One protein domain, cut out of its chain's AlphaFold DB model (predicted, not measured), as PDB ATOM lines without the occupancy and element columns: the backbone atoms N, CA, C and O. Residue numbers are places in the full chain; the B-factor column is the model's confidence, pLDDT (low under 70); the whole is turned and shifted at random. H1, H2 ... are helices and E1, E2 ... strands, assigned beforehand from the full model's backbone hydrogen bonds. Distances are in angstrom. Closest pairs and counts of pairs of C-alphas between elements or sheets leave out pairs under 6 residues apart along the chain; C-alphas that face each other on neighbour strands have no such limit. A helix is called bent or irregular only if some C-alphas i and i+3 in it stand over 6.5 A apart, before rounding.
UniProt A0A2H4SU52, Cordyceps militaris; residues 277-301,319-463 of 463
ATOM      1  N   GLN A 277     -47.177 -30.984  -0.292       96.62
ATOM      2  CA  GLN A 277     -46.463 -30.908  -1.568       96.62
ATOM      3  C   GLN A 277     -46.320 -29.461  -2.047       96.62
ATOM      4  O   GLN A 277     -45.211 -29.035  -2.335       96.62
ATOM      5  N   SER A 278     -47.399 -28.675  -2.012       92.94
ATOM      6  CA  SER A 278     -47.365 -27.263  -2.427       92.94
ATOM      7  C   SER A 278     -46.363 -26.433  -1.611       92.94
ATOM      8  O   SER A 278     -45.658 -25.588  -2.153       92.94
ATOM      9  N   LEU A 279     -46.261 -26.683  -0.298       94.56
ATOM     10  CA  LEU A 279     -45.278 -26.010   0.558       94.56
ATOM     11  C   LEU A 279     -43.841 -26.443   0.244       94.56
ATOM     12  O   LEU A 279     -42.931 -25.613   0.308       94.56
ATOM     13  N   LEU A 280     -43.632 -27.722  -0.074       95.19
ATOM     14  CA  LEU A 280     -42.327 -28.259  -0.462       95.19
ATOM     15  C   LEU A 280     -41.884 -27.714  -1.827       95.19
ATOM     16  O   LEU A 280     -40.743 -27.278  -1.965       95.19
ATOM     17  N   ASP A 281     -42.802 -27.637  -2.793       94.25
ATOM     18  CA  ASP A 281     -42.575 -27.050  -4.120       94.25
ATOM     19  C   ASP A 281     -42.243 -25.551  -4.021       94.25
ATOM     20  O   ASP A 281     -41.419 -25.037  -4.776       94.25
ATOM     21  N   ALA A 282     -42.807 -24.859  -3.025       90.81
ATOM     22  CA  ALA A 282     -42.459 -23.480  -2.677       90.81
ATOM     23  C   ALA A 282     -41.096 -23.336  -1.959       90.81
ATOM     24  O   ALA A 282     -40.760 -22.252  -1.476       90.81
ATOM     25  N   GLY A 283     -40.307 -24.410  -1.857       91.88
ATOM     26  CA  GLY A 283     -38.961 -24.415  -1.281       91.88
ATOM     27  C   GLY A 283     -38.905 -24.699   0.222       91.88
ATOM     28  O   GLY A 283     -37.823 -24.637   0.817       91.88
ATOM     29  N   THR A 284     -40.034 -25.034   0.859       92.19
ATOM     30  CA  THR A 284     -40.001 -25.509   2.248       92.19
ATOM     31  C   THR A 284     -39.315 -26.867   2.296       92.19
ATOM     32  O   THR A 284     -39.501 -27.717   1.435       92.19
ATOM     33  N   ARG A 285     -38.505 -27.100   3.322       91.44
ATOM     34  CA  ARG A 285     -37.751 -28.350   3.454       91.44
ATOM     35  C   ARG A 285     -38.548 -29.378   4.254       91.44
ATOM     36  O   ARG A 285     -39.150 -29.023   5.266       91.44
ATOM     37  N   ALA A 286     -38.478 -30.652   3.870       92.50
ATOM     38  CA  ALA A 286     -39.107 -31.741   4.621       92.50
ATOM     39  C   ALA A 286     -38.553 -31.859   6.054       92.50
ATOM     40  O   ALA A 286     -39.324 -31.964   7.004       92.50
ATOM     41  N   ASN A 287     -37.237 -31.696   6.229       89.56
ATOM     42  CA  ASN A 287     -36.578 -31.661   7.542       89.56
ATOM     43  C   ASN A 287     -36.592 -30.254   8.172       89.56
ATOM     44  O   ASN A 287     -35.610 -29.853   8.796       89.56
ATOM     45  N   HIS A 288     -37.613 -29.421   7.928       88.19
ATOM     46  CA  HIS A 288     -37.683 -28.090   8.549       88.19
ATOM     47  C   HIS A 288     -37.698 -28.235  10.074       88.19
ATOM     48  O   HIS A 288     -38.567 -28.906  10.619       88.19
ATOM     49  N   CYS A 289     -36.735 -27.624  10.762       86.56
ATOM     50  CA  CYS A 289     -36.556 -27.839  12.191       86.56
ATOM     51  C   CYS A 289     -36.991 -26.627  13.023       86.56
ATOM     52  O   CYS A 289     -36.609 -25.502  12.704       86.56
ATOM     53  N   ALA A 290     -37.690 -26.859  14.134       83.19
ATOM     54  CA  ALA A 290     -38.022 -25.837  15.123       83.19
ATOM     55  C   ALA A 290     -38.095 -26.408  16.545       83.19
ATOM     56  O   ALA A 290     -38.308 -27.598  16.732       83.19
ATOM     57  N   ASP A 291     -37.913 -25.567  17.563       78.81
ATOM     58  CA  ASP A 291     -38.050 -25.979  18.965       78.81
ATOM     59  C   ASP A 291     -39.536 -26.036  19.348       78.81
ATOM     60  O   ASP A 291     -40.124 -25.044  19.782       78.81
ATOM     61  N   VAL A 292     -40.161 -27.189  19.096       76.56
ATOM     62  CA  VAL A 292     -41.593 -27.410  19.320       76.56
ATOM     63  C   VAL A 292     -41.794 -28.627  20.200       76.56
ATOM     64  O   VAL A 292     -41.276 -29.710  19.931       76.56
ATOM     65  N   SER A 293     -42.612 -28.464  21.237       76.00
ATOM     66  CA  SER A 293     -43.094 -29.579  22.045       76.00
ATOM     67  C   SER A 293     -44.492 -29.991  21.603       76.00
ATOM     68  O   SER A 293     -45.404 -29.172  21.465       76.00
ATOM     69  N   VAL A 294     -44.673 -31.292  21.403       71.31
ATOM     70  CA  VAL A 294     -45.987 -31.897  21.220       71.31
ATOM     71  C   VAL A 294     -46.412 -32.500  22.545       71.31
ATOM     72  O   VAL A 294     -45.687 -33.294  23.144       71.31
ATOM     73  N   ARG A 295     -47.602 -32.106  22.998       73.06
ATOM     74  CA  ARG A 295     -48.282 -32.711  24.141       73.06
ATOM     75  C   ARG A 295     -49.500 -33.461  23.630       73.06
ATOM     76  O   ARG A 295     -50.422 -32.835  23.108       73.06
ATOM     77  N   GLY A 296     -49.498 -34.775  23.801       68.38
ATOM     78  CA  GLY A 296     -50.620 -35.640  23.460       68.38
ATOM     79  C   GLY A 296     -51.118 -36.393  24.686       68.38
ATOM     80  O   GLY A 296     -50.357 -36.674  25.612       68.38
ATOM     81  N   GLY A 297     -52.407 -36.725  24.707       66.81
ATOM     82  CA  GLY A 297     -52.914 -37.734  25.632       66.81
ATOM     83  C   GLY A 297     -52.589 -39.120  25.086       66.81
ATOM     84  O   GLY A 297     -52.886 -39.394  23.922       66.81
ATOM     85  N   ARG A 298     -52.011 -40.010  25.904       66.12
ATOM     86  CA  ARG A 298     -51.986 -41.437  25.568       66.12
ATOM     87  C   ARG A 298     -53.417 -41.899  25.379       66.12
ATOM     88  O   ARG A 298     -54.274 -41.663  26.237       66.12
ATOM     89  N   ARG A 299     -53.675 -42.583  24.271       61.75
ATOM     90  CA  ARG A 299     -54.954 -43.259  24.106       61.75
ATOM     91  C   ARG A 299     -54.957 -44.439  25.063       61.75
ATOM     92  O   ARG A 299     -54.089 -45.307  24.974       61.75
ATOM     93  N   LYS A 300     -55.885 -44.429  26.029       54.91
ATOM     94  CA  LYS A 300     -56.139 -45.624  26.839       54.91
ATOM     95  C   LYS A 300     -56.447 -46.764  25.859       54.91
ATOM     96  O   LYS A 300     -57.116 -46.503  24.855       54.91
ATOM     97  N   PRO A 301     -55.941 -47.982  26.106       49.22
ATOM     98  CA  PRO A 301     -56.369 -49.130  25.326       49.22
ATOM     99  C   PRO A 301     -57.900 -49.164  25.330       49.22
ATOM    100  O   PRO A 301     -58.514 -48.859  26.358       49.22
ATOM    101  N   MET A 319     -50.236 -37.904  29.855       62.19
ATOM    102  CA  MET A 319     -49.756 -36.975  28.852       62.19
ATOM    103  C   MET A 319     -48.321 -37.363  28.535       62.19
ATOM    104  O   MET A 319     -47.497 -37.440  29.443       62.19
ATOM    105  N   TYR A 320     -48.008 -37.598  27.265       68.50
ATOM    106  CA  TYR A 320     -46.614 -37.572  26.838       68.50
ATOM    107  C   TYR A 320     -46.300 -36.166  26.339       68.50
ATOM    108  O   TYR A 320     -47.130 -35.495  25.721       68.50
ATOM    109  N   SER A 321     -45.093 -35.715  26.645       67.88
ATOM    110  CA  SER A 321     -44.499 -34.526  26.056       67.88
ATOM    111  C   SER A 321     -43.240 -34.991  25.354       67.88
ATOM    112  O   SER A 321     -42.345 -35.509  26.016       67.88
ATOM    113  N   SER A 322     -43.175 -34.827  24.036       68.31
ATOM    114  CA  SER A 322     -41.937 -35.062  23.295       68.31
ATOM    115  C   SER A 322     -41.557 -33.821  22.506       68.31
ATOM    116  O   SER A 322     -42.423 -33.056  22.066       68.31
ATOM    117  N   CYS A 323     -40.254 -33.623  22.346       76.44
ATOM    118  CA  CYS A 323     -39.755 -32.686  21.357       76.44
ATOM    119  C   CYS A 323     -40.126 -33.229  19.975       76.44
ATOM    120  O   CYS A 323     -39.793 -34.363  19.631       76.44
ATOM    121  N   ALA A 324     -40.847 -32.426  19.204       71.88
ATOM    122  CA  ALA A 324     -41.295 -32.745  17.860       71.88
ATOM    123  C   ALA A 324     -40.726 -31.688  16.916       71.88
ATOM    124  O   ALA A 324     -41.457 -30.814  16.440       71.88
ATOM    125  N   PRO A 325     -39.407 -31.718  16.677       79.88
ATOM    126  CA  PRO A 325     -38.744 -30.601  16.043       79.88
ATOM    127  C   PRO A 325     -39.010 -30.523  14.546       79.88
ATOM    128  O   PRO A 325     -38.566 -29.567  13.934       79.88
ATOM    129  N   MET A 326     -39.666 -31.518  13.943       90.31
ATOM    130  CA  MET A 326     -39.812 -31.647  12.493       90.31
ATOM    131  C   MET A 326     -41.242 -32.034  12.091       90.31
ATOM    132  O   MET A 326     -41.955 -32.649  12.893       90.31
ATOM    133  N   PRO A 327     -41.661 -31.752  10.839       93.81
ATOM    134  CA  PRO A 327     -43.023 -31.996  10.371       93.81
ATOM    135  C   PRO A 327     -43.449 -33.460  10.499       93.81
ATOM    136  O   PRO A 327     -44.603 -33.727  10.826       93.81
ATOM    137  N   ILE A 328     -42.525 -34.410  10.309       94.75
ATOM    138  CA  ILE A 328     -42.825 -35.842  10.416       94.75
ATOM    139  C   ILE A 328     -43.343 -36.230  11.809       94.75
ATOM    140  O   ILE A 328     -44.308 -36.984  11.908       94.75
ATOM    141  N   TYR A 329     -42.795 -35.661  12.888       92.50
ATOM    142  CA  TYR A 329     -43.307 -35.904  14.241       92.50
ATOM    143  C   TYR A 329     -44.738 -35.384  14.386       92.50
ATOM    144  O   TYR A 329     -45.582 -36.058  14.969       92.50
ATOM    145  N   ILE A 330     -45.029 -34.210  13.815       93.00
ATOM    146  CA  ILE A 330     -46.375 -33.625  13.828       93.00
ATOM    147  C   ILE A 330     -47.356 -34.489  13.028       93.00
ATOM    148  O   ILE A 330     -48.483 -34.698  13.476       93.00
ATOM    149  N   TYR A 331     -46.938 -35.020  11.877       95.19
ATOM    150  CA  TYR A 331     -47.742 -35.950  11.086       95.19
ATOM    151  C   TYR A 331     -48.041 -37.240  11.861       95.19
ATOM    152  O   TYR A 331     -49.204 -37.616  11.990       95.19
ATOM    153  N   LEU A 332     -47.035 -37.885  12.451       93.38
ATOM    154  CA  LEU A 332     -47.225 -39.118  13.225       93.38
ATOM    155  C   LEU A 332     -48.087 -38.890  14.481       93.38
ATOM    156  O   LEU A 332     -48.938 -39.711  14.839       93.38
ATOM    157  N   ASP A 333     -47.938 -37.729  15.125       91.38
ATOM    158  CA  ASP A 333     -48.815 -37.292  16.213       91.38
ATOM    159  C   ASP A 333     -50.249 -37.029  15.748       91.38
ATOM    160  O   ASP A 333     -51.202 -37.191  16.512       91.38
ATOM    161  N   SER A 334     -50.423 -36.646  14.487       91.75
ATOM    162  CA  SER A 334     -51.729 -36.335  13.920       91.75
ATOM    163  C   SER A 334     -52.610 -37.556  13.733       91.75
ATOM    164  O   SER A 334     -53.826 -37.427  13.841       91.75
ATOM    165  N   ILE A 335     -52.000 -38.724  13.506       91.94
ATOM    166  CA  ILE A 335     -52.699 -39.972  13.214       91.94
ATOM    167  C   ILE A 335     -53.649 -40.292  14.368       91.94
ATOM    168  O   ILE A 335     -53.244 -40.390  15.531       91.94
ATOM    169  N   THR A 336     -54.933 -40.421  14.052       89.00
ATOM    170  CA  THR A 336     -55.998 -40.687  15.023       89.00
ATOM    171  C   THR A 336     -56.586 -42.088  14.896       89.00
ATOM    172  O   THR A 336     -57.392 -42.466  15.737       89.00
ATOM    173  N   SER A 337     -56.194 -42.879  13.907       89.69
ATOM    174  CA  SER A 337     -56.629 -44.266  13.736       89.69
ATOM    175  C   SER A 337     -55.531 -45.053  13.022       89.69
ATOM    176  O   SER A 337     -54.628 -44.455  12.443       89.69
ATOM    177  N   TRP A 338     -55.603 -46.379  13.057       92.06
ATOM    178  CA  TRP A 338     -54.769 -47.280  12.245       92.06
ATOM    179  C   TRP A 338     -55.624 -48.208  11.376       92.06
ATOM    180  O   TRP A 338     -55.159 -49.228  10.877       92.06
ATOM    181  N   GLU A 339     -56.897 -47.851  11.201       88.38
ATOM    182  CA  GLU A 339     -57.806 -48.522  10.281       88.38
ATOM    183  C   GLU A 339     -57.435 -48.230   8.822       88.38
ATOM    184  O   GLU A 339     -56.904 -47.165   8.495       88.38
ATOM    185  N   SER A 340     -57.758 -49.179   7.944       78.81
ATOM    186  CA  SER A 340     -57.458 -49.136   6.508       78.81
ATOM    187  C   SER A 340     -58.329 -48.164   5.704       78.81
ATOM    188  O   SER A 340     -58.034 -47.892   4.545       78.81
ATOM    189  N   ASN A 341     -59.395 -47.623   6.295       84.75
ATOM    190  CA  ASN A 341     -60.347 -46.705   5.659       84.75
ATOM    191  C   ASN A 341     -59.915 -45.226   5.699       84.75
ATOM    192  O   ASN A 341     -60.694 -44.344   5.332       84.75
ATOM    193  N   GLN A 342     -58.704 -44.929   6.173       90.12
ATOM    194  CA  GLN A 342     -58.202 -43.560   6.221       90.12
ATOM    195  C   GLN A 342     -58.015 -42.990   4.819       90.12
ATOM    196  O   GLN A 342     -57.570 -43.680   3.905       90.12
ATOM    197  N   ARG A 343     -58.286 -41.687   4.667       93.31
ATOM    198  CA  ARG A 343     -58.063 -40.974   3.400       93.31
ATOM    199  C   ARG A 343     -56.609 -41.087   2.936       93.31
ATOM    200  O   ARG A 343     -56.359 -41.192   1.739       93.31
ATOM    201  N   LEU A 344     -55.671 -41.042   3.879       95.50
ATOM    202  CA  LEU A 344     -54.259 -41.285   3.635       95.50
ATOM    203  C   LEU A 344     -53.763 -42.374   4.594       95.50
ATOM    204  O   LEU A 344     -53.575 -42.076   5.778       95.50
ATOM    205  N   PRO A 345     -53.530 -43.605   4.107       95.25
ATOM    206  CA  PRO A 345     -52.904 -44.651   4.904       95.25
ATOM    207  C   PRO A 345     -51.575 -44.164   5.513       95.25
ATOM    208  O   PRO A 345     -50.780 -43.535   4.803       95.25
ATOM    209  N   PRO A 346     -51.307 -44.420   6.808       95.44
ATOM    210  CA  PRO A 346     -50.073 -43.998   7.470       95.44
ATOM    211  C   PRO A 346     -48.784 -44.404   6.748       95.44
ATOM    212  O   PRO A 346     -47.832 -43.621   6.691       95.44
ATOM    213  N   THR A 347     -48.762 -45.600   6.156       95.06
ATOM    214  CA  THR A 347     -47.636 -46.080   5.345       95.06
ATOM    215  C   THR A 347     -47.396 -45.200   4.117       95.06
ATOM    216  O   THR A 347     -46.265 -44.782   3.866       95.06
ATOM    217  N   GLU A 348     -48.449 -44.838   3.382       95.75
ATOM    218  CA  GLU A 348     -48.369 -43.941   2.223       95.75
ATOM    219  C   GLU A 348     -47.936 -42.526   2.614       95.75
ATOM    220  O   GLU A 348     -47.141 -41.898   1.910       95.75
ATOM    221  N   GLY A 349     -48.381 -42.027   3.769       96.31
ATOM    222  CA  GLY A 349     -47.910 -40.740   4.271       96.31
ATOM    223  C   GLY A 349     -46.423 -40.745   4.630       96.31
ATOM    224  O   GLY A 349     -45.719 -39.791   4.297       96.31
ATOM    225  N   LEU A 350     -45.905 -41.818   5.237       95.38
ATOM    226  CA  LEU A 350     -44.469 -41.944   5.504       95.38
ATOM    227  C   LEU A 350     -43.657 -42.047   4.202       95.38
ATOM    228  O   LEU A 350     -42.663 -41.337   4.049       95.38
ATOM    229  N   LYS A 351     -44.110 -42.847   3.228       95.25
ATOM    230  CA  LYS A 351     -43.492 -42.910   1.889       95.25
ATOM    231  C   LYS A 351     -43.461 -41.547   1.210       95.25
ATOM    232  O   LYS A 351     -42.456 -41.196   0.595       95.25
ATOM    233  N   PHE A 352     -44.539 -40.771   1.328       96.88
ATOM    234  CA  PHE A 352     -44.594 -39.417   0.788       96.88
ATOM    235  C   PHE A 352     -43.482 -38.539   1.368       96.88
ATOM    236  O   PHE A 352     -42.798 -37.858   0.606       96.88
ATOM    237  N   TRP A 353     -43.272 -38.564   2.688       96.38
ATOM    238  CA  TRP A 353     -42.201 -37.784   3.307       96.38
ATOM    239  C   TRP A 353     -40.820 -38.223   2.805       96.38
ATOM    240  O   TRP A 353     -40.040 -37.372   2.382       96.38
ATOM    241  N   LEU A 354     -40.545 -39.532   2.773       94.56
ATOM    242  CA  LEU A 354     -39.271 -40.084   2.285       94.56
ATOM    243  C   LEU A 354     -38.992 -39.693   0.825       94.56
ATOM    244  O   LEU A 354     -37.908 -39.223   0.482       94.56
ATOM    245  N   LYS A 355     -40.003 -39.804  -0.046       95.25
ATOM    246  CA  LYS A 355     -39.907 -39.411  -1.461       95.25
ATOM    247  C   LYS A 355     -39.563 -37.932  -1.639       95.25
ATOM    248  O   LYS A 355     -38.916 -37.563  -2.627       95.25
ATOM    249  N   ASN A 356     -39.993 -37.103  -0.693       95.31
ATOM    250  CA  ASN A 356     -39.838 -35.658  -0.723       95.31
ATOM    251  C   ASN A 356     -38.699 -35.136   0.175       95.31
ATOM    252  O   ASN A 356     -38.711 -33.974   0.580       95.31
ATOM    253  N   GLY A 357     -37.691 -35.969   0.451       92.06
ATOM    254  CA  GLY A 357     -36.450 -35.533   1.096       92.06
ATOM    255  C   GLY A 357     -36.501 -35.504   2.623       92.06
ATOM    256  O   GLY A 357     -35.752 -34.747   3.239       92.06
ATOM    257  N   LEU A 358     -37.398 -36.280   3.242       92.50
ATOM    258  CA  LEU A 358     -37.185 -36.723   4.619       92.50
ATOM    259  C   LEU A 358     -36.076 -37.776   4.612       92.50
ATOM    260  O   LEU A 358     -36.225 -38.820   3.980       92.50
ATOM    261  N   ASP A 359     -35.020 -37.509   5.369       89.50
ATOM    262  CA  ASP A 359     -33.897 -38.425   5.550       89.50
ATOM    263  C   ASP A 359     -33.871 -38.897   7.002       89.50
ATOM    264  O   ASP A 359     -33.940 -38.079   7.925       89.50
ATOM    265  N   ILE A 360     -33.794 -40.213   7.200       88.94
ATOM    266  CA  ILE A 360     -33.786 -40.857   8.514       88.94
ATOM    267  C   ILE A 360     -32.570 -41.783   8.601       88.94
ATOM    268  O   ILE A 360     -32.393 -42.674   7.767       88.94
ATOM    269  N   GLU A 361     -31.770 -41.608   9.648       86.31
ATOM    270  CA  GLU A 361     -30.642 -42.475   9.990       86.31
ATOM    271  C   GLU A 361     -30.870 -43.057  11.388       86.31
ATOM    272  O   GLU A 361     -31.158 -42.315  12.325       86.31
ATOM    273  N   ALA A 362     -30.818 -44.389  11.517       82.44
ATOM    274  CA  ALA A 362     -31.081 -45.102  12.773       82.44
ATOM    275  C   ALA A 362     -32.413 -44.696  13.456       82.44
ATOM    276  O   ALA A 362     -32.517 -44.552  14.673       82.44
ATOM    277  N   GLY A 363     -33.463 -44.450  12.662       80.94
ATOM    278  CA  GLY A 363     -34.773 -44.017  13.171       80.94
ATOM    279  C   GLY A 363     -34.832 -42.561  13.666       80.94
ATOM    280  O   GLY A 363     -35.883 -42.129  14.163       80.94
ATOM    281  N   LEU A 364     -33.747 -41.792  13.526       84.31
ATOM    282  CA  LEU A 364     -33.676 -40.359  13.810       84.31
ATOM    283  C   LEU A 364     -33.711 -39.560  12.502       84.31
ATOM    284  O   LEU A 364     -32.923 -39.823  11.595       84.31
ATOM    285  N   PRO A 365     -34.597 -38.562  12.372       83.75
ATOM    286  CA  PRO A 365     -34.571 -37.701  11.206       83.75
ATOM    287  C   PRO A 365     -33.327 -36.807  11.248       83.75
ATOM    288  O   PRO A 365     -32.997 -36.224  12.287       83.75
ATOM    289  N   LEU A 366     -32.637 -36.686  10.113       84.94
ATOM    290  CA  LEU A 366     -31.412 -35.903  10.013       84.94
ATOM    291  C   LEU A 366     -31.718 -34.407  10.119       84.94
ATOM    292  O   LEU A 366     -32.494 -33.834   9.347       84.94
ATOM    293  N   HIS A 367     -31.079 -33.748  11.085       77.75
ATOM    294  CA  HIS A 367     -31.153 -32.300  11.212       77.75
ATOM    295  C   HIS A 367     -30.519 -31.614  10.006       77.75
ATOM    296  O   HIS A 367     -29.486 -32.033   9.488       77.75
ATOM    297  N   GLN A 368     -31.092 -30.479   9.615       69.00
ATOM    298  CA  GLN A 368     -30.400 -29.587   8.696       69.00
ATOM    299  C   GLN A 368     -29.127 -29.058   9.354       69.00
ATOM    300  O   GLN A 368     -29.150 -28.648  10.519       69.00
ATOM    301  N   MET A 369     -28.038 -29.046   8.584       60.06
ATOM    302  CA  MET A 369     -26.751 -28.513   9.022       60.06
ATOM    303  C   MET A 369     -26.915 -27.087   9.599       60.06
ATOM    304  O   MET A 369     -27.719 -26.303   9.076       60.06
ATOM    305  N   PRO A 370     -26.189 -26.743  10.684       53.28
ATOM    306  CA  PRO A 370     -26.186 -25.407  11.295       53.28
ATOM    307  C   PRO A 370     -26.003 -24.299  10.239       53.28
ATOM    308  O   PRO A 370     -25.323 -24.534   9.241       53.28
ATOM    309  N   PRO A 371     -26.596 -23.097  10.416       50.00
ATOM    310  CA  PRO A 371     -26.633 -22.378  11.696       50.00
ATOM    311  C   PRO A 371     -28.028 -22.161  12.316       50.00
ATOM    312  O   PRO A 371     -28.137 -21.475  13.329       50.00
ATOM    313  N   ARG A 372     -29.110 -22.692  11.728       55.72
ATOM    314  CA  ARG A 372     -30.475 -22.219  12.047       55.72
ATOM    315  C   ARG A 372     -31.257 -22.999  13.109       55.72
ATOM    316  O   ARG A 372     -32.231 -22.445  13.605       55.72
ATOM    317  N   CYS A 373     -30.874 -24.223  13.497       64.50
ATOM    318  CA  CYS A 373     -31.643 -24.966  14.506       64.50
ATOM    319  C   CYS A 373     -30.941 -25.107  15.858       64.50
ATOM    320  O   CYS A 373     -29.934 -25.800  15.986       64.50
ATOM    321  N   CYS A 374     -31.546 -24.545  16.907       65.88
ATOM    322  CA  CYS A 374     -31.131 -24.765  18.296       65.88
ATOM    323  C   CYS A 374     -31.495 -26.170  18.824       65.88
ATOM    324  O   CYS A 374     -31.045 -26.556  19.903       65.88
ATOM    325  N   CYS A 375     -32.286 -26.936  18.065       68.44
ATOM    326  CA  CYS A 375     -32.763 -28.270  18.423       68.44
ATOM    327  C   CYS A 375     -31.660 -29.334  18.509       68.44
ATOM    328  O   CYS A 375     -31.871 -30.336  19.178       68.44
ATOM    329  N   VAL A 376     -30.472 -29.102  17.930       67.00
ATOM    330  CA  VAL A 376     -29.320 -30.027  18.017       67.00
ATOM    331  C   VAL A 376     -28.932 -30.328  19.473       67.00
ATOM    332  O   VAL A 376     -28.412 -31.393  19.779       67.00
ATOM    333  N   LYS A 377     -29.212 -29.401  20.399       67.75
ATOM    334  CA  LYS A 377     -28.942 -29.585  21.834       67.75
ATOM    335  C   LYS A 377     -29.961 -30.481  22.542       67.75
ATOM    336  O   LYS A 377     -29.755 -30.820  23.704       67.75
ATOM    337  N   GLN A 378     -31.077 -30.815  21.898       71.19
ATOM    338  CA  GLN A 378     -32.145 -31.599  22.502       71.19
ATOM    339  C   GLN A 378     -32.000 -33.069  22.115       71.19
ATOM    340  O   GLN A 378     -31.783 -33.408  20.955       71.19
ATOM    341  N   LYS A 379     -32.142 -33.959  23.102       75.75
ATOM    342  CA  LYS A 379     -32.161 -35.401  22.861       75.75
ATOM    343  C   LYS A 379     -33.454 -35.751  22.128       75.75
ATOM    344  O   LYS A 379     -34.519 -35.785  22.745       75.75
ATOM    345  N   LEU A 380     -33.362 -35.980  20.823       74.38
ATOM    346  CA  LEU A 380     -34.505 -36.431  20.044       74.38
ATOM    347  C   LEU A 380     -34.860 -37.868  20.406       74.38
ATOM    348  O   LEU A 380     -33.992 -38.731  20.532       74.38
ATOM    349  N   SER A 381     -36.155 -38.128  20.556       83.38
ATOM    350  CA  SER A 381     -36.666 -39.492  20.506       83.38
ATOM    351  C   SER A 381     -36.629 -39.975  19.060       83.38
ATOM    352  O   SER A 381     -37.059 -39.236  18.166       83.38
ATOM    353  N   THR A 382     -36.213 -41.220  18.837       88.06
ATOM    354  CA  THR A 382     -36.430 -41.887  17.547       88.06
ATOM    355  C   THR A 382     -37.912 -41.807  17.173       88.06
ATOM    356  O   THR A 382     -38.788 -41.763  18.047       88.06
ATOM    357  N   LEU A 383     -38.220 -41.763  15.876       89.62
ATOM    358  CA  LEU A 383     -39.609 -41.717  15.403       89.62
ATOM    359  C   LEU A 383     -40.394 -42.935  15.901       89.62
ATOM    360  O   LEU A 383     -41.550 -42.819  16.302       89.62
ATOM    361  N   TYR A 384     -39.721 -44.082  15.978       89.12
ATOM    362  CA  TYR A 384     -40.237 -45.285  16.610       89.12
ATOM    363  C   TYR A 384     -40.648 -45.055  18.078       89.12
ATOM    364  O   TYR A 384     -41.792 -45.319  18.463       89.12
ATOM    365  N   SER A 385     -39.728 -44.557  18.917       86.81
ATOM    366  CA  SER A 385     -39.990 -44.348  20.347       86.81
ATOM    367  C   SER A 385     -41.079 -43.301  20.558       86.81
ATOM    368  O   SER A 385     -41.878 -43.408  21.484       86.81
ATOM    369  N   PHE A 386     -41.146 -42.309  19.671       87.69
ATOM    370  CA  PHE A 386     -42.208 -41.313  19.660       87.69
ATOM    371  C   PHE A 386     -43.589 -41.941  19.411       87.69
ATOM    372  O   PHE A 386     -44.525 -41.687  20.171       87.69
ATOM    373  N   ILE A 387     -43.723 -42.796  18.391       89.12
ATOM    374  CA  ILE A 387     -44.990 -43.472  18.077       89.12
ATOM    375  C   ILE A 387     -45.404 -44.415  19.214       89.12
ATOM    376  O   ILE A 387     -46.548 -44.367  19.673       89.12
ATOM    377  N   THR A 388     -44.483 -45.238  19.710       87.56
ATOM    378  CA  THR A 388     -44.774 -46.209  20.780       87.56
ATOM    379  C   THR A 388     -45.029 -45.556  22.140       87.56
ATOM    380  O   THR A 388     -45.698 -46.140  22.988       87.56
ATOM    381  N   ALA A 389     -44.591 -44.312  22.359       84.50
ATOM    382  CA  ALA A 389     -44.976 -43.546  23.544       84.50
ATOM    383  C   ALA A 389     -46.463 -43.144  23.545       84.50
ATOM    384  O   ALA A 389     -47.046 -42.957  24.623       84.50
ATOM    385  N   LYS A 390     -47.060 -42.997  22.353       83.94
ATOM    386  CA  LYS A 390     -48.461 -42.602  22.141       83.94
ATOM    387  C   LYS A 390     -49.413 -43.800  22.104       83.94
ATOM    388  O   LYS A 390     -50.527 -43.701  22.625       83.94
ATOM    389  N   TRP A 391     -48.987 -44.893  21.477       85.44
ATOM    390  CA  TRP A 391     -49.811 -46.068  21.180       85.44
ATOM    391  C   TRP A 391     -49.427 -47.277  22.034       85.44
ATOM    392  O   TRP A 391     -48.289 -47.421  22.459       85.44
ATOM    393  N   THR A 392     -50.385 -48.164  22.306       82.31
ATOM    394  CA  THR A 392     -50.140 -49.373  23.110       82.31
ATOM    395  C   THR A 392     -49.684 -50.537  22.233       82.31
ATOM    396  O   THR A 392     -49.897 -50.535  21.019       82.31
ATOM    397  N   TRP A 393     -49.120 -51.585  22.845       79.06
ATOM    398  CA  TRP A 393     -48.719 -52.794  22.121       79.06
ATOM    399  C   TRP A 393     -49.897 -53.497  21.420       79.06
ATOM    400  O   TRP A 393     -49.701 -54.130  20.390       79.06
ATOM    401  N   GLN A 394     -51.135 -53.318  21.888       79.44
ATOM    402  CA  GLN A 394     -52.326 -53.859  21.218       79.44
ATOM    403  C   GLN A 394     -52.527 -53.278  19.811       79.44
ATOM    404  O   GLN A 394     -53.064 -53.951  18.937       79.44
ATOM    405  N   THR A 395     -52.017 -52.068  19.555       85.88
ATOM    406  CA  THR A 395     -52.072 -51.417  18.234       85.88
ATOM    407  C   THR A 395     -51.312 -52.209  17.158       85.88
ATOM    408  O   THR A 395     -51.586 -52.034  15.977       85.88
ATOM    409  N   HIS A 396     -50.423 -53.141  17.537       83.19
ATOM    410  CA  HIS A 396     -49.729 -54.037  16.596       83.19
ATOM    411  C   HIS A 396     -50.678 -54.974  15.833       83.19
ATOM    412  O   HIS A 396     -50.275 -55.532  14.814       83.19
ATOM    413  N   LEU A 397     -51.934 -55.121  16.274       84.88
ATOM    414  CA  LEU A 397     -52.976 -55.813  15.509       84.88
ATOM    415  C   LEU A 397     -53.276 -55.140  14.163       84.88
ATOM    416  O   LEU A 397     -53.714 -55.810  13.235       84.88
ATOM    417  N   HIS A 398     -53.034 -53.834  14.041       89.31
ATOM    418  CA  HIS A 398     -53.235 -53.115  12.791       89.31
ATOM    419  C   HIS A 398     -52.003 -53.254  11.893       89.31
ATOM    420  O   HIS A 398     -50.906 -52.834  12.264       89.31
ATOM    421  N   ASP A 399     -52.198 -53.802  10.692       89.56
ATOM    422  CA  ASP A 399     -51.129 -53.987   9.703       89.56
ATOM    423  C   ASP A 399     -50.437 -52.656   9.363       89.56
ATOM    424  O   ASP A 399     -49.212 -52.587   9.367       89.56
ATOM    425  N   GLU A 400     -51.200 -51.570   9.184       92.38
ATOM    426  CA  GLU A 400     -50.652 -50.226   8.931       92.38
ATOM    427  C   GLU A 400     -49.720 -49.742  10.050       92.38
ATOM    428  O   GLU A 400     -48.671 -49.159   9.779       92.38
ATOM    429  N   TYR A 401     -50.076 -49.997  11.312       91.56
ATOM    430  CA  TYR A 401     -49.240 -49.616  12.450       91.56
ATOM    431  C   TYR A 401     -47.933 -50.393  12.453       91.56
ATOM    432  O   TYR A 401     -46.859 -49.801  12.566       91.56
ATOM    433  N   PHE A 402     -48.028 -51.716  12.296       89.88
ATOM    434  CA  PHE A 402     -46.851 -52.568  12.229       89.88
ATOM    435  C   PHE A 402     -45.938 -52.150  11.077       89.88
ATOM    436  O   PHE A 402     -44.753 -51.955  11.302       89.88
ATOM    437  N   HIS A 403     -46.478 -51.948   9.874       91.31
ATOM    438  CA  HIS A 403     -45.693 -51.552   8.708       91.31
ATOM    439  C   HIS A 403     -44.997 -50.200   8.889       91.31
ATOM    440  O   HIS A 403     -43.846 -50.063   8.487       91.31
ATOM    441  N   VAL A 404     -45.637 -49.217   9.533       92.75
ATOM    442  CA  VAL A 404     -44.968 -47.951   9.869       92.75
ATOM    443  C   VAL A 404     -43.825 -48.167  10.860       92.75
ATOM    444  O   VAL A 404     -42.753 -47.598  10.665       92.75
ATOM    445  N   LEU A 405     -44.008 -48.983  11.903       90.88
ATOM    446  CA  LEU A 405     -42.910 -49.293  12.829       90.88
ATOM    447  C   LEU A 405     -41.775 -50.034  12.124       90.88
ATOM    448  O   LEU A 405     -40.621 -49.667  12.311       90.88
ATOM    449  N   ASP A 406     -42.118 -51.013  11.288       88.94
ATOM    450  CA  ASP A 406     -41.183 -51.810  10.501       88.94
ATOM    451  C   ASP A 406     -40.302 -50.900   9.634       88.94
ATOM    452  O   ASP A 406     -39.080 -50.994   9.708       88.94
ATOM    453  N   MET A 407     -40.908 -49.926   8.931       89.94
ATOM    454  CA  MET A 407     -40.174 -48.884   8.195       89.94
ATOM    455  C   MET A 407     -39.217 -48.133   9.113       89.94
ATOM    456  O   MET A 407     -38.028 -48.048   8.836       89.94
ATOM    457  N   LEU A 408     -39.725 -47.579  10.213       89.31
ATOM    458  CA  LEU A 408     -38.943 -46.712  11.097       89.31
ATOM    459  C   LEU A 408     -37.815 -47.441  11.843       89.31
ATOM    460  O   LEU A 408     -36.985 -46.771  12.454       89.31
ATOM    461  N   THR A 409     -37.797 -48.776  11.805       85.88
ATOM    462  CA  THR A 409     -36.718 -49.619  12.338       85.88
ATOM    463  C   THR A 409     -35.685 -50.056  11.296       85.88
ATOM    464  O   THR A 409     -34.756 -50.783  11.636       85.88
ATOM    465  N   GLU A 410     -35.809 -49.630  10.041       84.25
ATOM    466  CA  GLU A 410     -34.765 -49.852   9.039       84.25
ATOM    467  C   GLU A 410     -33.575 -48.902   9.278       84.25
ATOM    468  O   GLU A 410     -33.753 -47.724   9.596       84.25
ATOM    469  N   VAL A 411     -32.347 -49.414   9.111       75.38
ATOM    470  CA  VAL A 411     -31.088 -48.708   9.444       75.38
ATOM    471  C   VAL A 411     -30.978 -47.363   8.720       75.38
ATOM    472  O   VAL A 411     -30.565 -46.357   9.305       75.38
ATOM    473  N   ARG A 412     -31.383 -47.327   7.446       75.25
ATOM    474  CA  ARG A 412     -31.432 -46.113   6.629       75.25
ATOM    475  C   ARG A 412     -32.704 -46.079   5.803       75.25
ATOM    476  O   ARG A 412     -32.925 -46.942   4.957       75.25
ATOM    477  N   LEU A 413     -33.493 -45.031   6.007       78.56
ATOM    478  CA  LEU A 413     -34.609 -44.691   5.135       78.56
ATOM    479  C   LEU A 413     -34.321 -43.344   4.483       78.56
ATOM    480  O   LEU A 413     -34.268 -42.310   5.147       78.56
ATOM    481  N   GLY A 414     -34.161 -43.373   3.166       73.31
ATOM    482  CA  GLY A 414     -33.983 -42.183   2.345       73.31
ATOM    483  C   GLY A 414     -34.715 -42.321   1.016       73.31
ATOM    484  O   GLY A 414     -35.373 -43.329   0.744       73.31
ATOM    485  N   ARG A 415     -34.581 -41.301   0.167       72.75
ATOM    486  CA  ARG A 415     -35.298 -41.191  -1.115       72.75
ATOM    487  C   ARG A 415     -35.106 -42.390  -2.053       72.75
ATOM    488  O   ARG A 415     -36.023 -42.731  -2.794       72.75
ATOM    489  N   GLU A 416     -33.937 -43.022  -2.013       76.81
ATOM    490  CA  GLU A 416     -33.567 -44.157  -2.874       76.81
ATOM    491  C   GLU A 416     -33.990 -45.520  -2.303       76.81
ATOM    492  O   GLU A 416     -34.010 -46.512  -3.026       76.81
ATOM    493  N   ALA A 417     -34.371 -45.572  -1.025       73.69
ATOM    494  CA  ALA A 417     -34.613 -46.806  -0.281       73.69
ATOM    495  C   ALA A 417     -36.073 -46.944   0.177       73.69
ATOM    496  O   ALA A 417     -36.338 -47.496   1.242       73.69
ATOM    497  N   ILE A 418     -37.040 -46.423  -0.589       79.25
ATOM    498  CA  ILE A 418     -38.462 -46.546  -0.233       79.25
ATOM    499  C   ILE A 418     -38.886 -48.017  -0.396       79.25
ATOM    500  O   ILE A 418     -38.923 -48.513  -1.526       79.25
ATOM    501  N   PRO A 419     -39.238 -48.725   0.691       78.88
ATOM    502  CA  PRO A 419     -39.543 -50.145   0.615       78.88
ATOM    503  C   PRO A 419     -40.852 -50.399  -0.144       78.88
ATOM    504  O   PRO A 419     -41.868 -49.721   0.055       78.88
ATOM    505  N   ALA A 420     -40.836 -51.410  -1.014       80.81
ATOM    506  CA  ALA A 420     -42.032 -51.914  -1.677       80.81
ATOM    507  C   ALA A 420     -42.763 -52.892  -0.749       80.81
ATOM    508  O   ALA A 420     -42.218 -53.925  -0.363       80.81
ATOM    509  N   PHE A 421     -44.016 -52.587  -0.412       76.06
ATOM    510  CA  PHE A 421     -44.816 -53.442   0.459       76.06
ATOM    511  C   PHE A 421     -45.482 -54.565  -0.318       76.06
ATOM    512  O   PHE A 421     -46.108 -54.341  -1.356       76.06
ATOM    513  N   LYS A 422     -45.398 -55.774   0.234       79.50
ATOM    514  CA  LYS A 422     -46.235 -56.899  -0.172       79.50
ATOM    515  C   LYS A 422     -47.261 -57.150   0.934       79.50
ATOM    516  O   LYS A 422     -46.863 -57.208   2.096       79.50
ATOM    517  N   PRO A 423     -48.556 -57.319   0.607       77.94
ATOM    518  CA  PRO A 423     -49.573 -57.625   1.607       77.94
ATOM    519  C   PRO A 423     -49.167 -58.825   2.471       77.94
ATOM    520  O   PRO A 423     -48.696 -59.835   1.939       77.94
ATOM    521  N   LYS A 424     -49.372 -58.718   3.791       81.00
ATOM    522  CA  LYS A 424     -49.060 -59.765   4.784       81.00
ATOM    523  C   LYS A 424     -47.578 -60.160   4.861       81.00
ATOM    524  O   LYS A 424     -47.264 -61.290   5.239       81.00
ATOM    525  N   ARG A 425     -46.657 -59.258   4.508       83.06
ATOM    526  CA  ARG A 425     -45.214 -59.474   4.675       83.06
ATOM    527  C   ARG A 425     -44.525 -58.275   5.310       83.06
ATOM    528  O   ARG A 425     -44.882 -57.136   5.022       83.06
ATOM    529  N   CYS A 426     -43.525 -58.543   6.139       81.44
ATOM    530  CA  CYS A 426     -42.588 -57.540   6.637       81.44
ATOM    531  C   CYS A 426     -41.733 -56.991   5.483       81.44
ATOM    532  O   CYS A 426     -41.638 -57.606   4.414       81.44
ATOM    533  N   ILE A 427     -41.054 -55.866   5.704       79.25
ATOM    534  CA  ILE A 427     -40.106 -55.269   4.750       79.25
ATOM    535  C   ILE A 427     -38.943 -56.226   4.455       79.25
ATOM    536  O   ILE A 427     -38.505 -56.325   3.311       79.25
ATOM    537  N   SER A 428     -38.526 -57.021   5.447       78.06
ATOM    538  CA  SER A 428     -37.551 -58.111   5.286       78.06
ATOM    539  C   SER A 428     -38.032 -59.248   4.368       78.06
ATOM    540  O   SER A 428     -37.252 -60.119   3.995       78.06
ATOM    541  N   GLY A 429     -39.315 -59.265   3.991       80.81
ATOM    542  CA  GLY A 429     -39.930 -60.284   3.139       80.81
ATOM    543  C   GLY A 429     -40.533 -61.474   3.892       80.81
ATOM    544  O   GLY A 429     -41.195 -62.304   3.255       80.81
ATOM    545  N   GLU A 430     -40.347 -61.539   5.213       84.25
ATOM    546  CA  GLU A 430     -40.948 -62.538   6.105       84.25
ATOM    547  C   GLU A 430     -42.475 -62.409   6.158       84.25
ATOM    548  O   GLU A 430     -43.030 -61.335   5.923       84.25
ATOM    549  N   ALA A 431     -43.176 -63.508   6.454       85.62
ATOM    550  CA  ALA A 431     -44.623 -63.472   6.642       85.62
ATOM    551  C   ALA A 431     -44.979 -62.675   7.905       85.62
ATOM    552  O   ALA A 431     -44.348 -62.829   8.948       85.62
ATOM    553  N   LEU A 432     -46.009 -61.838   7.807       85.50
ATOM    554  CA  LEU A 432     -46.486 -61.034   8.923       85.50
ATOM    555  C   LEU A 432     -47.112 -61.958   9.987       85.50
ATOM    556  O   LEU A 432     -48.051 -62.681   9.651       85.50
ATOM    557  N   PRO A 433     -46.645 -61.955  11.251       87.06
ATOM    558  CA  PRO A 433     -47.226 -62.817  12.276       87.06
ATOM    559  C   PRO A 433     -48.692 -62.469  12.546       87.06
ATOM    560  O   PRO A 433     -49.053 -61.292  12.569       87.06
ATOM    561  N   ASP A 434     -49.519 -63.471  12.839       85.31
ATOM    562  CA  ASP A 434     -50.938 -63.247  13.152       85.31
ATOM    563  C   ASP A 434     -51.149 -62.662  14.561       85.31
ATOM    564  O   ASP A 434     -52.156 -62.002  14.818       85.31
ATOM    565  N   SER A 435     -50.203 -62.867  15.490       88.12
ATOM    566  CA  SER A 435     -50.336 -62.389  16.872       88.12
ATOM    567  C   SER A 435     -49.645 -61.032  17.099       88.12
ATOM    568  O   SER A 435     -48.503 -60.825  16.670       88.12
ATOM    569  N   PRO A 436     -50.274 -60.097  17.839       83.31
ATOM    570  CA  PRO A 436     -49.674 -58.795  18.134       83.31
ATOM    571  C   PRO A 436     -48.437 -58.904  19.032       83.31
ATOM    572  O   PRO A 436     -47.539 -58.075  18.924       83.31
ATOM    573  N   ALA A 437     -48.352 -59.938  19.877       82.69
ATOM    574  CA  ALA A 437     -47.170 -60.208  20.692       82.69
ATOM    575  C   ALA A 437     -45.961 -60.607  19.831       82.69
ATOM    576  O   ALA A 437     -44.869 -60.087  20.044       82.69
ATOM    577  N   ALA A 438     -46.156 -61.469  18.824       86.38
ATOM    578  CA  ALA A 438     -45.088 -61.847  17.897       86.38
ATOM    579  C   ALA A 438     -44.643 -60.654  17.042       86.38
ATOM    580  O   ALA A 438     -43.447 -60.406  16.908       86.38
ATOM    581  N   ARG A 439     -45.596 -59.858  16.539       86.44
ATOM    582  CA  ARG A 439     -45.300 -58.594  15.852       86.44
ATOM    583  C   ARG A 439     -44.482 -57.648  16.732       86.44
ATOM    584  O   ARG A 439     -43.472 -57.117  16.288       86.44
ATOM    585  N   HIS A 440     -44.884 -57.464  17.987       85.75
ATOM    586  CA  HIS A 440     -44.148 -56.625  18.928       85.75
ATOM    587  C   HIS A 440     -42.730 -57.155  19.193       85.75
ATOM    588  O   HIS A 440     -41.785 -56.373  19.207       85.75
ATOM    589  N   ALA A 441     -42.559 -58.473  19.330       85.88
ATOM    590  CA  ALA A 441     -41.249 -59.093  19.511       85.88
ATOM    591  C   ALA A 441     -40.311 -58.851  18.316       85.88
ATOM    592  O   ALA A 441     -39.148 -58.517  18.527       85.88
ATOM    593  N   ILE A 442     -40.812 -58.946  17.075       85.88
ATOM    594  CA  ILE A 442     -40.032 -58.622  15.864       85.88
ATOM    595  C   ILE A 442     -39.518 -57.185  15.927       85.88
ATOM    596  O   ILE A 442     -38.330 -56.936  15.728       85.88
ATOM    597  N   ILE A 443     -40.409 -56.249  16.245       85.75
ATOM    598  CA  ILE A 443     -40.067 -54.837  16.359       85.75
ATOM    599  C   ILE A 443     -39.013 -54.611  17.454       85.75
ATOM    600  O   ILE A 443     -37.997 -53.974  17.190       85.75
ATOM    601  N   CYS A 444     -39.200 -55.169  18.654       84.88
ATOM    602  CA  CYS A 444     -38.223 -55.061  19.742       84.88
ATOM    603  C   CYS A 444     -36.851 -55.621  19.343       84.88
ATOM    604  O   CYS A 444     -35.836 -54.991  19.624       84.88
ATOM    605  N   ASN A 445     -36.808 -56.757  18.640       85.69
ATOM    606  CA  ASN A 445     -35.555 -57.334  18.151       85.69
ATOM    607  C   ASN A 445     -34.845 -56.396  17.168       85.69
ATOM    608  O   ASN A 445     -33.651 -56.150  17.326       85.69
ATOM    609  N   LYS A 446     -35.574 -55.817  16.202       83.69
ATOM    610  CA  LYS A 446     -35.010 -54.824  15.274       83.69
ATOM    611  C   LYS A 446     -34.444 -53.610  16.009       83.69
ATOM    612  O   LYS A 446     -33.372 -53.123  15.670       83.69
ATOM    613  N   GLN A 447     -35.129 -53.144  17.048       80.06
ATOM    614  CA  GLN A 447     -34.634 -52.033  17.852       80.06
ATOM    615  C   GLN A 447     -33.346 -52.343  18.610       80.06
ATOM    616  O   GLN A 447     -32.493 -51.466  18.711       80.06
ATOM    617  N   MET A 448     -33.212 -53.548  19.175       82.56
ATOM    618  CA  MET A 448     -31.982 -53.926  19.874       82.56
ATOM    619  C   MET A 448     -30.786 -53.882  18.920       82.56
ATOM    620  O   MET A 448     -29.760 -53.312  19.271       82.56
ATOM    621  N   LEU A 449     -30.964 -54.373  17.688       82.31
ATOM    622  CA  LEU A 449     -29.929 -54.328  16.652       82.31
ATOM    623  C   LEU A 449     -29.519 -52.888  16.297       82.31
ATOM    624  O   LEU A 449     -28.330 -52.603  16.194       82.31
ATOM    625  N   LEU A 450     -30.479 -51.961  16.183       76.56
ATOM    626  CA  LEU A 450     -30.179 -50.542  15.936       76.56
ATOM    627  C   LEU A 450     -29.384 -49.893  17.081       76.56
ATOM    628  O   LEU A 450     -28.485 -49.090  16.835       76.56
ATOM    629  N   CYS A 451     -29.710 -50.229  18.333       77.38
ATOM    630  CA  CYS A 451     -28.991 -49.711  19.499       77.38
ATOM    631  C   CYS A 451     -27.532 -50.188  19.536       77.38
ATOM    632  O   CYS A 451     -26.650 -49.405  19.894       77.38
ATOM    633  N   ASP A 452     -27.274 -51.440  19.157       78.00
ATOM    634  CA  ASP A 452     -25.920 -52.003  19.140       78.00
ATOM    635  C   ASP A 452     -25.038 -51.311  18.080       78.00
ATOM    636  O   ASP A 452     -23.881 -50.976  18.352       78.00
ATOM    637  N   GLU A 453     -25.593 -50.984  16.907       73.56
ATOM    638  CA  GLU A 453     -24.880 -50.246  15.851       73.56
ATOM    639  C   GLU A 453     -24.565 -48.783  16.232       73.56
ATOM    640  O   GLU A 453     -23.475 -48.277  15.929       73.56
ATOM    641  N   GLU A 454     -25.470 -48.090  16.938       68.75
ATOM    642  CA  GLU A 454     -25.215 -46.727  17.440       68.75
ATOM    643  C   GLU A 454     -24.063 -46.684  18.458       68.75
ATOM    644  O   GLU A 454     -23.274 -45.731  18.483       68.75
ATOM    645  N   ILE A 455     -23.950 -47.707  19.311       70.44
ATOM    646  CA  ILE A 455     -22.868 -47.800  20.299       70.44
ATOM    647  C   ILE A 455     -21.528 -47.989  19.581       70.44
ATOM    648  O   ILE A 455     -20.565 -47.284  19.891       70.44
ATOM    649  N   CYS A 456     -21.465 -48.873  18.583       66.69
ATOM    650  CA  CYS A 456     -20.243 -49.102  17.814       66.69
ATOM    651  C   CYS A 456     -19.790 -47.862  17.024       66.69
ATOM    652  O   CYS A 456     -18.599 -47.548  17.005       66.69
ATOM    653  N   THR A 457     -20.717 -47.119  16.412       63.19
ATOM    654  CA  THR A 457     -20.387 -45.924  15.611       63.19
ATOM    655  C   THR A 457     -19.894 -44.746  16.455       63.19
ATOM    656  O   THR A 457     -18.963 -44.055  16.043       63.19
ATOM    657  N   ARG A 458     -20.434 -44.536  17.664       62.03
ATOM    658  CA  ARG A 458     -19.967 -43.457  18.561       62.03
ATOM    659  C   ARG A 458     -18.597 -43.712  19.181       62.03
ATOM    660  O   ARG A 458     -17.879 -42.752  19.445       62.03
ATOM    661  N   VAL A 459     -18.227 -44.972  19.411       64.31
ATOM    662  CA  VAL A 459     -16.900 -45.326  19.950       64.31
ATOM    663  C   VAL A 459     -15.804 -45.158  18.886       64.31
ATOM    664  O   VAL A 459     -14.662 -44.856  19.222       64.31
ATOM    665  N   GLY A 460     -16.146 -45.279  17.598       52.88
ATOM    666  CA  GLY A 460     -15.200 -45.128  16.487       52.88
ATOM    667  C   GLY A 460     -14.858 -43.685  16.088       52.88
ATOM    668  O   GLY A 460     -13.873 -43.484  15.384       52.88
ATOM    669  N   SER A 461     -15.631 -42.676  16.512       47.31
ATOM    670  CA  SER A 461     -15.463 -41.278  16.068       47.31
ATOM    671  C   SER A 461     -14.719 -40.370  17.058       47.31
ATOM    672  O   SER A 461     -14.702 -39.154  16.874       47.31
ATOM    673  N   THR A 462     -14.155 -40.921  18.135       46.25
ATOM    674  CA  THR A 462     -13.418 -40.169  19.174       46.25
ATOM    675  C   THR A 462     -11.895 -40.339  19.105       46.25
ATOM    676  O   THR A 462     -11.222 -40.146  20.117       46.25
ATOM    677  N   HIS A 463     -11.351 -40.687  17.936       41.78
ATOM    678  CA  HIS A 463      -9.907 -40.764  17.689       41.78
ATOM    679  C   HIS A 463      -9.419 -39.717  16.697       41.78
ATOM    680  O   HIS A 463     -10.093 -39.529  15.659       41.78
TER     681      HIS A 463
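AT A GLANCE: This is residues 277 to 301 and 319 to 463 of the 463 residues of a protein of Cordyceps militaris (UniProt A0A2H4SU52). Four short helices, H2, H3, H7 and H5, stand roughly side by side as the corners of an irregular four-sided core, with the small two-stranded sheet E1 E2 packed on H2 and H5. The long helix H8 begins packed on H6 at one side of this core and runs outward, and its end and the tail after it, residues 455 to 463, stick out free; the short helices H1 and H4 lie farthest from the middle. The printed part has 170 residues, with eight named helices and two named strands in the order H1 E1 E2 H2 H3 H4 H5 H6 H7 H8; the sheet is antiparallel, in the order E1 - E2, and the class is mostly helix. The whole is compact, with a radius of gyration of the C-alphas of 16.2 A, and spans 47 by 42 by 35 A.

HOW THE PARTS SIT: H1, residues 277 to 281, touches no helix. E1, residues 293 to 297, is the antiparallel neighbour of E2, residues 319 to 323, at 157 degrees between their directions. N 294 and O 322 are 2.9 A apart and N 320 and O 296 3.0 A, both within hydrogen-bond range. The closest C-alphas of E1 and H2, residues 327 to 334, are those of Val 294 and Ile 330, 7.6 A apart. H3, residues 346 to 355, is close to H2 but not clearly touching, the C-alphas of Ile 328 and Trp 353 being closest at 7.4 A; they run opposite ways at a shallow tilt of 5 degrees. H4, residues 374 to 377, touches no helix. H5, residues 383 to 390, touches H2, closest at the C-alphas of Leu 332 and Ile 387, 6.9 A, the same way at a shallow tilt of 25 degrees. The closest C-alphas of E2 and H5 are those of Tyr 320 and Ala 389, 7.0 A apart. H6, residues 393 to 397, and H5 meet only through their link. H7, residues 399 to 408, is the hub, touching three helices. It touches H3, closest at the C-alphas of Thr 347 and Val 404, 5.6 A, the same way at a shallow tilt of 30 degrees. It only just touches H5, with 3 pairs of C-alphas within 8 A, closest at Tyr 384 and Leu 408, 5.8 A, opposite ways at a steep tilt of 43 degrees. H8, residues 436 to 460, touches H6 with residues 436 to 440 alone, closest at the C-alphas of His 396 and Pro 436, 5.0 A. With residues 439 to 443 alone it only just touches H7, with 3 pairs of C-alphas within 8 A, closest at Asp 406 and Ile 443, 6.7 A; they run the same way at a shallow tilt of 8 degrees. Every O i to N i+4 pair is within hydrogen-bond range in H1, H2, H3, H7 and H8; in H5 it is 3 of 4, in H6 0 of 1 beside 2 of 2 O i to N i+3 pairs, and H4 is too short for such a pair.

IN THESE COORDINATES: H1 begins at C-alpha 277, at (-46.463, -30.908, -1.568). E1 measures 13.3 A and E2 13.2 A from first to last C-alpha, H2 10.4 A, H5 11.2 A, and H3 and H7 14.3 A each. H8 measures 37.1 A, from C-alpha 436 at (-49.674, -58.795, 18.134) to C-alpha 460 at (-15.200, -45.128, 16.487).

THE WHOLE: The C-alphas of Asn 341 and His 463, the two farthest apart, are 52.2 A apart. Residues 302 to 318 are not printed, and C-alphas 301 and 319 are 14.3 A apart across the cut. Long links join H1 to E1, H2 to H3, H3 to H4 and H7 to H8, the last with 27 residues. The mean pLDDT of the printed part is 81.6; residues 296 to 301, 319 to 322, 368 to 377, 454 and 456 to 463 are under 70.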